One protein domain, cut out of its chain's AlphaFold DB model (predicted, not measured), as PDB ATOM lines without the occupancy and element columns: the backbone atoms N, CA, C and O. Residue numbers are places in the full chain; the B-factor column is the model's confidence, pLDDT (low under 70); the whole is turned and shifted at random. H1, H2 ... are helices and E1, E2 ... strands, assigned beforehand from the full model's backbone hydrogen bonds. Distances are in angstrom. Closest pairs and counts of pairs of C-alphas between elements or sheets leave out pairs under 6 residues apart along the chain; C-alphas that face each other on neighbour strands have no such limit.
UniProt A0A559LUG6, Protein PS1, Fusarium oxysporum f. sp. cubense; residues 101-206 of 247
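AT A GLANCE: This is residues 101 to 206 of the 247 residues of the protein "Protein PS1" of Fusarium oxysporum f. sp. cubense (UniProt A0A559LUG6). Three slabs are stacked into a long, narrow body: the twisted sheet of E3, E2 and E5 in the middle, the pair of strands E1 and E4 over one of its faces, and the long helix H1 over the other. The two sheets make a sandwich, the helix covers the larger sheet on its outward side, and the strands and the helix run roughly lengthwise. The printed part has 106 residues with five named strands and one named helix, in the order E1, E2, E3, E4, E5, H1; the larger sheet has the order E3, E2, E5, both sheets are antiparallel, and the class is mixed, helices and strands. It is only just compact, close to loose, with a radius of gyration of the C-alphas of 15.2 A, and its outline is a rod, spanning 48 by 23 by 21 A.

HOW THE PARTS SIT: E1, residues 101 to 111, is the antiparallel neighbour of E4, residues 148 to 161, with 165 degrees between their directions; within hydrogen-bond range across the pair are, among others, N 104 and O 156, at 2.9 A, as well as N 111 and O 148, at 2.8 A. E4 bends by 68 degrees at residue 158. E2, residues 121 to 130, is the inner strand of the other sheet, and E3, residues 136 to 144, and E5, residues 167 to 176, are its edge strands. E2 and E3 form a hairpin, at 168 degrees, with N 126 and O 138 at 2.8 A. E2 and E5 are antiparallel at 167 degrees, with N 123 and O 174 at 2.7 A. The two sheets form a sandwich, two sheets face to face: the parts that face each other are 8.9 A centre to centre, and the strands of the one stand at 21 degrees to those of the other. Across it, the closest C-alphas of E3 and E4 are those of Leu 142 and Ser 152, 6.9 A apart, and those of E2 and E4 are Val 124 and Ser 152, 7.5 A apart. E1 is apart from E3 and E5. H1, residues 181 to 205, is on the sheet of E3, E2 and E5 at a height over the sheet of 6.9 A; H1 and this sheet form two layers, a helix on one face of a sheet. It lies over E2 and E5, and only just not over E3, on which 2 of its C-alphas fall. It runs along the strands, at 24 degrees to E2 on the local plane. The closest C-alphas of H1 and E5 are those of Ala 197 and Leu 168, 5.5 A apart; those of H1 and E2 are Gly 189 and Ser 127, 5.8 A apart. H1 is apart from E1 and E4. In H1 every O i to N i+4 pair is within hydrogen-bond range.

IN THESE COORDINATES: E1 begins at C-alpha 101, at (35.675, -52.183, -35.390), and measures 30.7 A from first to last C-alpha. E2 measures 30.0 A and E3 25.7 A. E4, the longest strand by residues with 14, measures 33.8 A, and its C-alpha 148 is at (10.334, -35.997, -47.787). E5 measures 28.8 A. H1 measures 35.9 A and ends at C-alpha 205, at (23.906, -70.079, -27.259).

THE WHOLE: The two C-alphas farthest apart are those of Val 118 and Asp 206, at 49.2 A. The printed part has no cut. The link from E1 to E2, of 9 residues, is short; the other links are tight, and no link is long. The mean pLDDT of the printed part is 76.4, and 23 residues are under 70: 114 to 118, 131 to 132, 162 to 166 and 196 to 206.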
ATOM      1  N   VAL A 101      36.324 -53.413 -35.844       73.25
ATOM      2  CA  VAL A 101      35.675 -52.183 -35.390       73.25
ATOM      3  C   VAL A 101      34.730 -51.713 -36.484       73.25
ATOM      4  O   VAL A 101      35.144 -51.536 -37.630       73.25
ATOM      5  N   TYR A 102      33.460 -51.528 -36.133       76.12
ATOM      6  CA  TYR A 102      32.405 -51.156 -37.068       76.12
ATOM      7  C   TYR A 102      31.795 -49.803 -36.714       76.12
ATOM      8  O   TYR A 102      31.671 -49.443 -35.545       76.12
ATOM      9  N   ASN A 103      31.355 -49.093 -37.749       80.50
ATOM     10  CA  ASN A 103      30.511 -47.913 -37.619       80.50
ATOM     11  C   ASN A 103      29.107 -48.266 -38.112       80.50
ATOM     12  O   ASN A 103      28.958 -48.852 -39.186       80.50
ATOM     13  N   PHE A 104      28.090 -47.890 -37.344       80.75
ATOM     14  CA  PHE A 104      26.686 -48.069 -37.709       80.75
ATOM     15  C   PHE A 104      26.061 -46.701 -37.926       80.75
ATOM     16  O   PHE A 104      26.088 -45.872 -37.019       80.75
ATOM     17  N   SER A 105      25.500 -46.456 -39.109       81.69
ATOM     18  CA  SER A 105      24.878 -45.174 -39.427       81.69
ATOM     19  C   SER A 105      23.397 -45.300 -39.767       81.69
ATOM     20  O   SER A 105      22.936 -46.296 -40.327       81.69
ATOM     21  N   ILE A 106      22.657 -44.243 -39.431       83.19
ATOM     22  CA  ILE A 106      21.351 -43.947 -40.021       83.19
ATOM     23  C   ILE A 106      21.547 -42.683 -40.845       83.19
ATOM     24  O   ILE A 106      21.600 -41.578 -40.307       83.19
ATOM     25  N   ASP A 107      21.683 -42.826 -42.155       83.44
ATOM     26  CA  ASP A 107      22.025 -41.681 -42.999       83.44
ATOM     27  C   ASP A 107      20.777 -40.935 -43.451       83.44
ATOM     28  O   ASP A 107      20.623 -39.752 -43.151       83.44
ATOM     29  N   GLN A 108      19.858 -41.630 -44.121       85.44
ATOM     30  CA  GLN A 108      18.678 -41.034 -44.734       85.44
ATOM     31  C   GLN A 108      17.395 -41.614 -44.142       85.44
ATOM     32  O   GLN A 108      17.243 -42.825 -43.999       85.44
ATOM     33  N   ILE A 109      16.448 -40.732 -43.834       83.19
ATOM     34  CA  ILE A 109      15.118 -41.081 -43.341       83.19
ATOM     35  C   ILE A 109      14.098 -40.482 -44.296       83.19
ATOM     36  O   ILE A 109      14.109 -39.278 -44.558       83.19
ATOM     37  N   GLN A 110      13.200 -41.317 -44.806       82.00
ATOM     38  CA  GLN A 110      12.079 -40.863 -45.615       82.00
ATOM     39  C   GLN A 110      10.839 -40.699 -44.740       82.00
ATOM     40  O   GLN A 110      10.241 -41.669 -44.276       82.00
ATOM     41  N   CYS A 111      10.419 -39.456 -44.535       74.75
ATOM     42  CA  CYS A 111       9.168 -39.164 -43.864       74.75
ATOM     43  C   CYS A 111       8.014 -39.219 -44.870       74.75
ATOM     44  O   CYS A 111       7.902 -38.367 -45.750       74.75
ATOM     45  N   MET A 112       7.143 -40.220 -44.730       74.69
ATOM     46  CA  MET A 112       5.973 -40.402 -45.600       74.69
ATOM     47  C   MET A 112       4.768 -39.561 -45.157       74.69
ATOM     48  O   MET A 112       3.919 -39.209 -45.973       74.69
ATOM     49  N   SER A 113       4.680 -39.249 -43.863       70.31
ATOM     50  CA  SER A 113       3.609 -38.453 -43.258       70.31
ATOM     51  C   SER A 113       4.056 -37.899 -41.908       70.31
ATOM     52  O   SER A 113       4.699 -38.610 -41.138       70.31
ATOM     53  N   THR A 114       3.665 -36.665 -41.599       66.12
ATOM     54  CA  THR A 114       4.024 -35.953 -40.362       66.12
ATOM     55  C   THR A 114       2.762 -35.575 -39.596       66.12
ATOM     56  O   THR A 114       1.790 -35.149 -40.227       66.12
ATOM     57  N   ARG A 115       2.780 -35.659 -38.261       66.81
ATOM     58  CA  ARG A 115       1.676 -35.167 -37.420       66.81
ATOM     59  C   ARG A 115       1.575 -33.641 -37.484       66.81
ATOM     60  O   ARG A 115       0.484 -33.113 -37.677       66.81
ATOM     61  N   SER A 116       2.713 -32.956 -37.387       66.06
ATOM     62  CA  SER A 116       2.845 -31.514 -37.594       66.06
ATOM     63  C   SER A 116       4.132 -31.205 -38.355       66.06
ATOM     64  O   SER A 116       5.106 -31.945 -38.258       66.06
ATOM     65  N   ARG A 117       4.125 -30.126 -39.146       62.56
ATOM     66  CA  ARG A 117       5.262 -29.709 -39.992       62.56
ATOM     67  C   ARG A 117       6.082 -28.551 -39.413       62.56
ATOM     68  O   ARG A 117       7.080 -28.184 -40.017       62.56
ATOM     69  N   VAL A 118       5.608 -27.928 -38.334       64.06
ATOM     70  CA  VAL A 118       6.107 -26.629 -37.830       64.06
ATOM     71  C   VAL A 118       6.043 -26.497 -36.299       64.06
ATOM     72  O   VAL A 118       6.178 -25.398 -35.771       64.06
ATOM     73  N   SER A 119       5.726 -27.577 -35.582       71.69
ATOM     74  CA  SER A 119       5.619 -27.564 -34.113       71.69
ATOM     75  C   SER A 119       6.184 -28.810 -33.442       71.69
ATOM     76  O   SER A 119       6.186 -28.884 -32.215       71.69
ATOM     77  N   ASP A 120       6.589 -29.802 -34.234       77.81
ATOM     78  CA  ASP A 120       6.917 -31.132 -33.744       77.81
ATOM     79  C   ASP A 120       8.320 -31.467 -34.230       77.81
ATOM     80  O   ASP A 120       8.579 -31.609 -35.428       77.81
ATOM     81  N   THR A 121       9.215 -31.660 -33.271       82.62
ATOM     82  CA  THR A 121      10.595 -32.037 -33.534       82.62
ATOM     83  C   THR A 121      10.667 -33.516 -33.877       82.62
ATOM     84  O   THR A 121      10.084 -34.368 -33.200       82.62
ATOM     85  N   LEU A 122      11.387 -33.837 -34.947       84.31
ATOM     86  CA  LEU A 122      11.754 -35.201 -35.286       84.31
ATOM     87  C   LEU A 122      13.002 -35.608 -34.491       84.31
ATOM     88  O   LEU A 122      14.059 -34.996 -34.609       84.31
ATOM     89  N   PHE A 123      12.875 -36.665 -33.706       85.31
ATOM     90  CA  PHE A 123      13.933 -37.311 -32.951       85.31
ATOM     91  C   PHE A 123      14.263 -38.650 -33.595       85.31
ATOM     92  O   PHE A 123      13.367 -39.400 -33.990       85.31
ATOM     93  N   VAL A 124      15.550 -38.963 -33.666       86.75
ATOM     94  CA  VAL A 124      16.053 -40.259 -34.114       86.75
ATOM     95  C   VAL A 124      16.999 -40.760 -33.043       86.75
ATOM     96  O   VAL A 124      17.997 -40.107 -32.757       86.75
ATOM     97  N   THR A 125      16.685 -41.905 -32.460       88.50
ATOM     98  CA  THR A 125      17.536 -42.600 -31.498       88.50
ATOM     99  C   THR A 125      18.025 -43.883 -32.141       88.50
ATOM    100  O   THR A 125      17.224 -44.631 -32.694       88.50
ATOM    101  N   ALA A 126      19.320 -44.155 -32.067       88.38
ATOM    102  CA  ALA A 126      19.908 -45.440 -32.410       88.38
ATOM    103  C   ALA A 126      20.684 -45.959 -31.203       88.38
ATOM    104  O   ALA A 126      21.366 -45.197 -30.520       88.38
ATOM    105  N   SER A 127      20.575 -47.250 -30.940       87.75
ATOM    106  CA  SER A 127      21.264 -47.923 -29.854       87.75
ATOM    107  C   SER A 127      21.792 -49.265 -30.335       87.75
ATOM    108  O   SER A 127      21.130 -49.971 -31.095       87.75
ATOM    109  N   ILE A 128      23.004 -49.608 -29.919       83.06
ATOM    110  CA  ILE A 128      23.633 -50.885 -30.231       83.06
ATOM    111  C   ILE A 128      24.228 -51.494 -28.974       83.06
ATOM    112  O   ILE A 128      24.941 -50.824 -28.235       83.06
ATOM    113  N   SER A 129      23.944 -52.767 -28.725       80.25
ATOM    114  CA  SER A 129      24.529 -53.516 -27.613       80.25
ATOM    115  C   SER A 129      24.972 -54.889 -28.092       80.25
ATOM    116  O   SER A 129      24.387 -55.479 -29.001       80.25
ATOM    117  N   ILE A 130      26.032 -55.379 -27.468       72.88
ATOM    118  CA  ILE A 130      26.539 -56.739 -27.606       72.88
ATOM    119  C   ILE A 130      26.222 -57.439 -26.290       72.88
ATOM    120  O   ILE A 130      26.240 -56.808 -25.232       72.88
ATOM    121  N   PHE A 131      25.931 -58.736 -26.343       66.50
ATOM    122  CA  PHE A 131      25.654 -59.503 -25.132       66.50
ATOM    123  C   PHE A 131      26.738 -59.291 -24.060       66.50
ATOM    124  O   PHE A 131      27.932 -59.428 -24.333       66.50
ATOM    125  N   GLY A 132      26.310 -58.949 -22.842       62.91
ATOM    126  CA  GLY A 132      27.204 -58.692 -21.710       62.91
ATOM    127  C   GLY A 132      27.919 -57.334 -21.731       62.91
ATOM    128  O   GLY A 132      28.823 -57.136 -20.923       62.91
ATOM    129  N   ARG A 133      27.547 -56.406 -22.628       73.25
ATOM    130  CA  ARG A 133      28.110 -55.048 -22.699       73.25
ATOM    131  C   ARG A 133      27.019 -53.982 -22.670       73.25
ATOM    132  O   ARG A 133      25.933 -54.172 -23.221       73.25
ATOM    133  N   ASP A 134      27.348 -52.836 -22.086       80.06
ATOM    134  CA  ASP A 134      26.452 -51.684 -22.068       80.06
ATOM    135  C   ASP A 134      26.142 -51.192 -23.497       80.06
ATOM    136  O   ASP A 134      27.024 -51.225 -24.365       80.06
ATOM    137  N   PRO A 135      24.904 -50.741 -23.773       84.50
ATOM    138  CA  PRO A 135      24.556 -50.166 -25.062       84.50
ATOM    139  C   PRO A 135      25.312 -48.866 -25.341       84.50
ATOM    140  O   PRO A 135      25.426 -47.992 -24.484       84.50
ATOM    141  N   ALA A 136      25.721 -48.669 -26.589       86.50
ATOM    142  CA  ALA A 136      26.025 -47.345 -27.109       86.50
ATOM    143  C   ALA A 136      24.741 -46.759 -27.707       86.50
ATOM    144  O   ALA A 136      24.195 -47.323 -28.652       86.50
ATOM    145  N   THR A 137      24.258 -45.638 -27.166       88.88
ATOM    146  CA  THR A 137      23.026 -44.970 -27.612       88.88
ATOM    147  C   THR A 137      23.323 -43.541 -28.045       88.88
ATOM    148  O   THR A 137      23.969 -42.788 -27.319       88.88
ATOM    149  N   VAL A 138      22.813 -43.150 -29.210       88.94
ATOM    150  CA  VAL A 138      22.872 -41.784 -29.734       88.94
ATOM    151  C   VAL A 138      21.459 -41.342 -30.078       88.94
ATOM    152  O   VAL A 138      20.712 -42.081 -30.714       88.94
ATOM    153  N   THR A 139      21.106 -40.119 -29.689       90.19
ATOM    154  CA  THR A 139      19.865 -39.471 -30.115       90.19
ATOM    155  C   THR A 139      20.173 -38.150 -30.778       90.19
ATOM    156  O   THR A 139      20.946 -37.338 -30.265       90.19
ATOM    157  N   LYS A 140      19.525 -37.917 -31.914       89.12
ATOM    158  CA  LYS A 140      19.632 -36.682 -32.667       89.12
ATOM    159  C   LYS A 140      18.276 -36.025 -32.839       89.12
ATOM    160  O   LYS A 140      17.286 -36.668 -33.181       89.12
ATOM    161  N   GLU A 141      18.273 -34.719 -32.626       90.06
ATOM    162  CA  GLU A 141      17.160 -33.831 -32.926       90.06
ATOM    163  C   GLU A 141      17.351 -33.322 -34.352       90.06
ATOM    164  O   GLU A 141      18.367 -32.698 -34.662       90.06
ATOM    165  N   LEU A 142      16.403 -33.627 -35.230       86.94
ATOM    166  CA  LEU A 142      16.398 -33.155 -36.614       86.94
ATOM    167  C   LEU A 142      15.522 -31.907 -36.790       86.94
ATOM    168  O   LEU A 142      15.525 -31.301 -37.854       86.94
ATOM    169  N   GLY A 143      14.820 -31.485 -35.737       85.06
ATOM    170  CA  GLY A 143      13.941 -30.319 -35.768       85.06
ATOM    171  C   GLY A 143      12.634 -30.587 -36.509       85.06
ATOM    172  O   GLY A 143      12.241 -31.738 -36.724       85.06
ATOM    173  N   ASP A 144      11.952 -29.502 -36.868       83.12
ATOM    174  CA  ASP A 144      10.722 -29.559 -37.649       83.12
ATOM    175  C   ASP A 144      11.003 -30.087 -39.058       83.12
ATOM    176  O   ASP A 144      11.869 -29.586 -39.780       83.12
ATOM    177  N   HIS A 145      10.233 -31.089 -39.474       75.19
ATOM    178  CA  HIS A 145      10.379 -31.706 -40.783       75.19
ATOM    179  C   HIS A 145       9.033 -31.903 -41.472       75.19
ATOM    180  O   HIS A 145       8.029 -32.253 -40.855       75.19
ATOM    181  N   GLY A 146       9.027 -31.687 -42.789       72.94
ATOM    182  CA  GLY A 146       7.916 -32.030 -43.669       72.94
ATOM    183  C   GLY A 146       8.009 -33.457 -44.214       72.94
ATOM    184  O   GLY A 146       8.913 -34.222 -43.892       72.94
ATOM    185  N   VAL A 147       7.069 -33.793 -45.099       78.50
ATOM    186  CA  VAL A 147       7.134 -35.024 -45.902       78.50
ATOM    187  C   VAL A 147       8.319 -34.920 -46.863       78.50
ATOM    188  O   VAL A 147       8.474 -33.898 -47.530       78.50
ATOM    189  N   GLY A 148       9.136 -35.968 -46.948       77.88
ATOM    190  CA  GLY A 148      10.334 -35.997 -47.787       77.88
ATOM    191  C   GLY A 148      11.527 -36.661 -47.108       77.88
ATOM    192  O   GLY A 148      11.394 -37.298 -46.064       77.88
ATOM    193  N   PHE A 149      12.698 -36.527 -47.724       81.88
ATOM    194  CA  PHE A 149      13.942 -37.054 -47.174       81.88
ATOM    195  C   PHE A 149      14.564 -36.073 -46.183       81.88
ATOM    196  O   PHE A 149      14.647 -34.874 -46.450       81.88
ATOM    197  N   THR A 150      15.054 -36.606 -45.071       83.88
ATOM    198  CA  THR A 150      15.953 -35.910 -44.154       83.88
ATOM    199  C   THR A 150      17.205 -36.745 -43.924       83.88
ATOM    200  O   THR A 150      17.166 -37.974 -44.019       83.88
ATOM    201  N   TYR A 151      18.317 -36.072 -43.645       85.88
ATOM    202  CA  TYR A 151      19.597 -36.712 -43.384       85.88
ATOM    203  C   TYR A 151      19.911 -36.612 -41.905       85.88
ATOM    204  O   TYR A 151      20.116 -35.522 -41.368       85.88
ATOM    205  N   SER A 152      19.952 -37.763 -41.244       83.75
ATOM    206  CA  SER A 152      20.268 -37.806 -39.829       83.75
ATOM    207  C   SER A 152      21.775 -37.686 -39.607       83.75
ATOM    208  O   SER A 152      22.180 -37.064 -38.631       83.75
ATOM    209  N   ASN A 153      22.623 -38.173 -40.525       83.12
ATOM    210  CA  ASN A 153      24.090 -38.213 -40.361       83.12
ATOM    211  C   ASN A 153      24.496 -38.724 -38.965       83.12
ATOM    212  O   ASN A 153      25.411 -38.189 -38.337       83.12
ATOM    213  N   MET A 154      23.718 -39.655 -38.415       85.56
ATOM    214  CA  MET A 154      23.950 -40.215 -37.097       85.56
ATOM    215  C   MET A 154      24.823 -41.440 -37.264       85.56
ATOM    216  O   MET A 154      24.506 -42.309 -38.076       85.56
ATOM    217  N   VAL A 155      25.887 -41.506 -36.472       83.44
ATOM    218  CA  VAL A 155      26.835 -42.611 -36.501       83.44
ATOM    219  C   VAL A 155      27.111 -43.061 -35.071       83.44
ATOM    220  O   VAL A 155      27.427 -42.255 -34.199       83.44
ATOM    221  N   LEU A 156      26.969 -44.361 -34.843       84.75
ATOM    222  CA  LEU A 156      27.526 -45.081 -33.707       84.75
ATOM    223  C   LEU A 156      28.895 -45.583 -34.145       84.75
ATOM    224  O   LEU A 156      29.006 -46.539 -34.915       84.75
ATOM    225  N   GLU A 157      29.924 -44.859 -33.727       83.38
ATOM    226  CA  GLU A 157      31.295 -45.091 -34.159       83.38
ATOM    227  C   GLU A 157      32.027 -46.064 -33.242       83.38
ATOM    228  O   GLU A 157      31.754 -46.155 -32.045       83.38
ATOM    229  N   ASN A 158      33.030 -46.722 -33.812       79.25
ATOM    230  CA  ASN A 158      34.013 -47.513 -33.088       79.25
ATOM    231  C   ASN A 158      33.415 -48.656 -32.255       79.25
ATOM    232  O   ASN A 158      33.857 -48.894 -31.133       79.25
ATOM    233  N   ILE A 159      32.432 -49.380 -32.795       77.88
ATOM    234  CA  ILE A 159      31.804 -50.517 -32.114       77.88
ATOM    235  C   ILE A 159      32.666 -51.774 -32.314       77.88
ATOM    236  O   ILE A 159      32.721 -52.290 -33.436       77.88
ATOM    237  N   PRO A 160      33.339 -52.292 -31.267       71.94
ATOM    238  CA  PRO A 160      34.158 -53.488 -31.387       71.94
ATOM    239  C   PRO A 160      33.262 -54.728 -31.413       71.94
ATOM    240  O   PRO A 160      32.600 -55.037 -30.421       71.94
ATOM    241  N   LEU A 161      33.263 -55.453 -32.528       70.88
ATOM    242  CA  LEU A 161      32.470 -56.660 -32.731       70.88
ATOM    243  C   LEU A 161      33.356 -57.775 -33.292       70.88
ATOM    244  O   LEU A 161      33.947 -57.630 -34.364       70.88
ATOM    245  N   ALA A 162      33.440 -58.893 -32.574       64.75
ATOM    246  CA  ALA A 162      34.051 -60.108 -33.107       64.75
ATOM    247  C   ALA A 162      33.080 -60.839 -34.056       64.75
ATOM    248  O   ALA A 162      31.865 -60.722 -33.923       64.75
ATOM    249  N   ASP A 163      33.597 -61.650 -34.980       57.31
ATOM    250  CA  ASP A 163      32.818 -62.306 -36.056       57.31
ATOM    251  C   ASP A 163      31.715 -63.256 -35.554       57.31
ATOM    252  O   ASP A 163      30.781 -63.587 -36.285       57.31
ATOM    253  N   GLU A 164      31.825 -63.711 -34.306       58.75
ATOM    254  CA  GLU A 164      30.854 -64.599 -33.656       58.75
ATOM    255  C   GLU A 164      29.993 -63.885 -32.606       58.75
ATOM    256  O   GLU A 164      29.119 -64.509 -32.003       58.75
ATOM    257  N   GLU A 165      30.247 -62.602 -32.346       62.38
ATOM    258  CA  GLU A 165      29.418 -61.809 -31.446       62.38
ATOM    259  C   GLU A 165      28.183 -61.302 -32.186       62.38
ATOM    260  O   GLU A 165      28.237 -60.864 -33.335       62.38
ATOM    261  N   ILE A 166      27.040 -61.352 -31.506       66.12
ATOM    262  CA  ILE A 166      25.805 -60.777 -32.026       66.12
ATOM    263  C   ILE A 166      25.641 -59.402 -31.400       66.12
ATOM    264  O   ILE A 166      25.485 -59.274 -30.185       66.12
ATOM    265  N   ALA A 167      25.664 -58.385 -32.255       70.69
ATOM    266  CA  ALA A 167      25.190 -57.061 -31.910       70.69
ATOM    267  C   ALA A 167      23.689 -56.963 -32.187       70.69
ATOM    268  O   ALA A 167      23.217 -57.349 -33.259       70.69
ATOM    269  N   LEU A 168      22.951 -56.404 -31.236       74.94
ATOM    270  CA  LEU A 168      21.596 -55.938 -31.455       74.94
ATOM    271  C   LEU A 168      21.637 -54.439 -31.730       74.94
ATOM    272  O   LEU A 168      22.028 -53.666 -30.861       74.94
ATOM    273  N   PHE A 169      21.192 -54.048 -32.920       79.25
ATOM    274  CA  PHE A 169      20.988 -52.659 -33.305       79.25
ATOM    275  C   PHE A 169      19.492 -52.336 -33.265       79.25
ATOM    276  O   PHE A 169      18.702 -52.963 -33.970       79.25
ATOM    277  N   VAL A 170      19.106 -51.367 -32.441       81.88
ATOM    278  CA  VAL A 170      17.733 -50.875 -32.300       81.88
ATOM    279  C   VAL A 170      17.717 -49.401 -32.664       81.88
ATOM    280  O   VAL A 170      18.582 -48.639 -32.243       81.88
ATOM    281  N   TYR A 171      16.707 -48.969 -33.406       82.75
ATOM    282  CA  TYR A 171      16.490 -47.553 -33.661       82.75
ATOM    283  C   TYR A 171      15.033 -47.173 -33.442       82.75
ATOM    284  O   TYR A 171      14.138 -48.013 -33.485       82.75
ATOM    285  N   MET A 172      14.805 -45.889 -33.202       83.50
ATOM    286  CA  MET A 172      13.495 -45.320 -32.951       83.50
ATOM    287  C   MET A 172      13.414 -43.923 -33.554       83.50
ATOM    288  O   MET A 172      14.324 -43.115 -33.397       83.50
ATOM    289  N   ILE A 173      12.317 -43.642 -34.253       82.00
ATOM    290  CA  ILE A 173      12.070 -42.357 -34.908       82.00
ATOM    291  C   ILE A 173      10.756 -41.809 -34.367       82.00
ATOM    292  O   ILE A 173       9.727 -42.472 -34.474       82.00
ATOM    293  N   MET A 174      10.780 -40.610 -33.786       79.31
ATOM    294  CA  MET A 174       9.609 -39.999 -33.158       79.31
ATOM    295  C   MET A 174       9.445 -38.547 -33.574       79.31
ATOM    296  O   MET A 174      10.392 -37.781 -33.525       79.31
ATOM    297  N   ASN A 175       8.232 -38.145 -33.937       80.50
ATOM    298  CA  ASN A 175       7.885 -36.745 -34.164       80.50
ATOM    299  C   ASN A 175       7.034 -36.262 -32.981       80.50
ATOM    300  O   ASN A 175       5.967 -36.828 -32.730       80.50
ATOM    301  N   SER A 176       7.529 -35.289 -32.213       79.94
ATOM    302  CA  SER A 176       6.861 -34.815 -30.997       79.94
ATOM    303  C   SER A 176       7.136 -33.343 -30.691       79.94
ATOM    304  O   SER A 176       8.250 -32.862 -30.879       79.94
ATOM    305  N   GLY A 177       6.128 -32.653 -30.153       78.25
ATOM    306  CA  GLY A 177       6.248 -31.306 -29.582       78.25
ATOM    307  C   GLY A 177       6.543 -31.268 -28.070       78.25
ATOM    308  O   GLY A 177       6.617 -30.187 -27.496       78.25
ATOM    309  N   ASP A 178       6.679 -32.419 -27.396       80.88
ATOM    310  CA  ASP A 178       7.021 -32.485 -25.961       80.88
ATOM    311  C   ASP A 178       8.548 -32.409 -25.756       80.88
ATOM    312  O   ASP A 178       9.295 -33.284 -26.198       80.88
ATOM    313  N   SER A 179       9.010 -31.383 -25.029       74.75
ATOM    314  CA  SER A 179      10.426 -31.138 -24.715       74.75
ATOM    315  C   SER A 179      11.082 -32.242 -23.876       74.75
ATOM    316  O   SER A 179      12.305 -32.358 -23.858       74.75
ATOM    317  N   GLY A 180      10.295 -33.057 -23.170       80.00
ATOM    318  CA  GLY A 180      10.777 -34.198 -22.392       80.00
ATOM    319  C   GLY A 180      10.932 -35.487 -23.201       80.00
ATOM    320  O   GLY A 180      11.303 -36.512 -22.631       80.00
ATOM    321  N   VAL A 181      10.624 -35.487 -24.503       82.19
ATOM    322  CA  VAL A 181      10.669 -36.715 -25.314       82.19
ATOM    323  C   VAL A 181      12.082 -37.228 -25.505       82.19
ATOM    324  O   VAL A 181      12.266 -38.436 -25.422       82.19
ATOM    325  N   LYS A 182      13.085 -36.358 -25.656       81.56
ATOM    326  CA  LYS A 182      14.479 -36.771 -25.872       81.56
ATOM    327  C   LYS A 182      14.992 -37.755 -24.815       81.56
ATOM    328  O   LYS A 182      15.415 -38.856 -25.149       81.56
ATOM    329  N   SER A 183      14.918 -37.381 -23.540       83.31
ATOM    330  CA  SER A 183      15.422 -38.227 -22.452       83.31
ATOM    331  C   SER A 183      14.626 -39.527 -22.322       83.31
ATOM    332  O   SER A 183      15.192 -40.576 -22.014       83.31
ATOM    333  N   LYS A 184      13.319 -39.492 -22.619       83.25
ATOM    334  CA  LYS A 184      12.477 -40.695 -22.671       83.25
ATOM    335  C   LYS A 184      12.911 -41.630 -23.800       83.25
ATOM    336  O   LYS A 184      13.040 -42.825 -23.558       83.25
ATOM    337  N   VAL A 185      13.162 -41.113 -25.008       80.94
ATOM    338  CA  VAL A 185      13.564 -41.947 -26.154       80.94
ATOM    339  C   VAL A 185      14.962 -42.528 -25.999       80.94
ATOM    340  O   VAL A 185      15.174 -43.682 -26.362       80.94
ATOM    341  N   GLU A 186      15.878 -41.783 -25.380       84.12
ATOM    342  CA  GLU A 186      17.207 -42.268 -24.997       84.12
ATOM    343  C   GLU A 186      17.114 -43.413 -23.984       84.12
ATOM    344  O   GLU A 186      17.683 -44.481 -24.213       84.12
ATOM    345  N   SER A 187      16.347 -43.223 -22.904       82.19
ATOM    346  CA  SER A 187      16.137 -44.251 -21.874       82.19
ATOM    347  C   SER A 187      15.458 -45.496 -22.440       82.19
ATOM    348  O   SER A 187      15.867 -46.612 -22.134       82.19
ATOM    349  N   MET A 188      14.442 -45.324 -23.291       78.06
ATOM    350  CA  MET A 188      13.793 -46.447 -23.963       78.06
ATOM    351  C   MET A 188      14.790 -47.194 -24.848       78.06
ATOM    352  O   MET A 188      14.906 -48.412 -24.729       78.06
ATOM    353  N   GLY A 189      15.531 -46.482 -25.705       79.56
ATOM    354  CA  GLY A 189      16.542 -47.077 -26.578       79.56
ATOM    355  C   GLY A 189      17.569 -47.899 -25.797       79.56
ATOM    356  O   GLY A 189      17.861 -49.032 -26.177       79.56
ATOM    357  N   TRP A 190      18.038 -47.378 -24.662       81.31
ATOM    358  CA  TRP A 190      18.922 -48.096 -23.745       81.31
ATOM    359  C   TRP A 190      18.293 -49.390 -23.203       81.31
ATOM    360  O   TRP A 190      18.866 -50.473 -23.353       81.31
ATOM    361  N   ASP A 191      17.101 -49.303 -22.611       79.50
ATOM    362  CA  ASP A 191      16.436 -50.440 -21.962       79.50
ATOM    363  C   ASP A 191      16.105 -51.566 -22.945       79.50
ATOM    364  O   ASP A 191      16.266 -52.753 -22.642       79.50
ATOM    365  N   LEU A 192      15.629 -51.193 -24.131       77.38
ATOM    366  CA  LEU A 192      15.217 -52.124 -25.175       77.38
ATOM    367  C   LEU A 192      16.406 -52.877 -25.748       77.38
ATOM    368  O   LEU A 192      16.344 -54.095 -25.920       77.38
ATOM    369  N   THR A 193      17.500 -52.163 -25.990       75.19
ATOM    370  CA  THR A 193      18.719 -52.754 -26.543       75.19
ATOM    371  C   THR A 193      19.409 -53.627 -25.503       75.19
ATOM    372  O   THR A 193      19.826 -54.730 -25.839       75.19
ATOM    373  N   THR A 194      19.423 -53.219 -24.230       74.31
ATOM    374  CA  THR A 194      19.943 -54.039 -23.119       74.31
ATOM    375  C   THR A 194      19.192 -55.369 -23.012       74.31
ATOM    376  O   THR A 194      19.793 -56.443 -23.075       74.31
ATOM    377  N   LYS A 195      17.857 -55.319 -22.910       75.38
ATOM    378  CA  LYS A 195      17.020 -56.526 -22.789       75.38
ATOM    379  C   LYS A 195      17.090 -57.398 -24.038       75.38
ATOM    380  O   LYS A 195      17.175 -58.619 -23.942       75.38
ATOM    381  N   GLY A 196      17.048 -56.779 -25.213       67.94
ATOM    382  CA  GLY A 196      17.115 -57.496 -26.475       67.94
ATOM    383  C   GLY A 196      18.471 -58.173 -26.687       67.94
ATOM    384  O   GLY A 196      18.495 -59.318 -27.128       67.94
ATOM    385  N   ALA A 197      19.582 -57.518 -26.333       64.50
ATOM    386  CA  ALA A 197      20.919 -58.101 -26.420       64.50
ATOM    387  C   ALA A 197      21.080 -59.273 -25.449       64.50
ATOM    388  O   ALA A 197      21.629 -60.300 -25.841       64.50
ATOM    389  N   GLN A 198      20.537 -59.163 -24.228       65.50
ATOM    390  CA  GLN A 198      20.499 -60.267 -23.269       65.50
ATOM    391  C   GLN A 198      19.778 -61.494 -23.855       65.50
ATOM    392  O   GLN A 198      20.367 -62.569 -23.944       65.50
ATOM    393  N   ILE A 199      18.544 -61.314 -24.338       64.81
ATOM    394  CA  ILE A 199      17.749 -62.397 -24.941       64.81
ATOM    395  C   ILE A 199      18.440 -62.967 -26.186       64.81
ATOM    396  O   ILE A 199      18.415 -64.177 -26.416       64.81
ATOM    397  N   ALA A 200      19.028 -62.105 -27.018       58.94
ATOM    398  CA  ALA A 200      19.733 -62.522 -28.221       58.94
ATOM    399  C   ALA A 200      20.967 -63.365 -27.885       58.94
ATOM    400  O   ALA A 200      21.168 -64.393 -28.525       58.94
ATOM    401  N   GLY A 201      21.759 -62.978 -26.881       56.75
ATOM    402  CA  GLY A 201      22.922 -63.752 -26.448       56.75
ATOM    403  C   GLY A 201      22.551 -65.091 -25.814       56.75
ATOM    404  O   GLY A 201      23.152 -66.103 -26.166       56.75
ATOM    405  N   GLU A 202      21.506 -65.126 -24.980       59.53
ATOM    406  CA  GLU A 202      20.967 -66.372 -24.414       59.53
ATOM    407  C   GLU A 202      20.513 -67.334 -25.530       59.53
ATOM    408  O   GLU A 202      20.936 -68.485 -25.575       59.53
ATOM    409  N   LYS A 203      19.734 -66.849 -26.508       53.78
ATOM    410  CA  LYS A 203      19.234 -67.679 -27.624       53.78
ATOM    411  C   LYS A 203      20.294 -68.054 -28.656       53.78
ATOM    412  O   LYS A 203      20.149 -69.067 -29.340       53.78
ATOM    413  N   ALA A 204      21.326 -67.237 -28.819       47.56
ATOM    414  CA  ALA A 204      22.443 -67.540 -29.705       47.56
ATOM    415  C   ALA A 204      23.317 -68.676 -29.179       47.56
ATOM    416  O   ALA A 204      23.932 -69.379 -29.981       47.56
ATOM    417  N   GLY A 205      23.323 -68.889 -27.862       41.53
ATOM    418  CA  GLY A 205      23.906 -70.079 -27.259       41.53
ATOM    419  C   GLY A 205      23.204 -71.374 -27.669       41.53
ATOM    420  O   GLY A 205      23.854 -72.401 -27.814       41.53
ATOM    421  N   ASP A 206      21.908 -71.323 -27.965       39.34
ATOM    422  CA  ASP A 206      21.106 -72.534 -28.172       39.34
ATOM    423  C   ASP A 206      21.029 -73.020 -29.629       39.34
ATOM    424  O   ASP A 206      20.485 -74.096 -29.889       39.34
TER     425      ASP A 206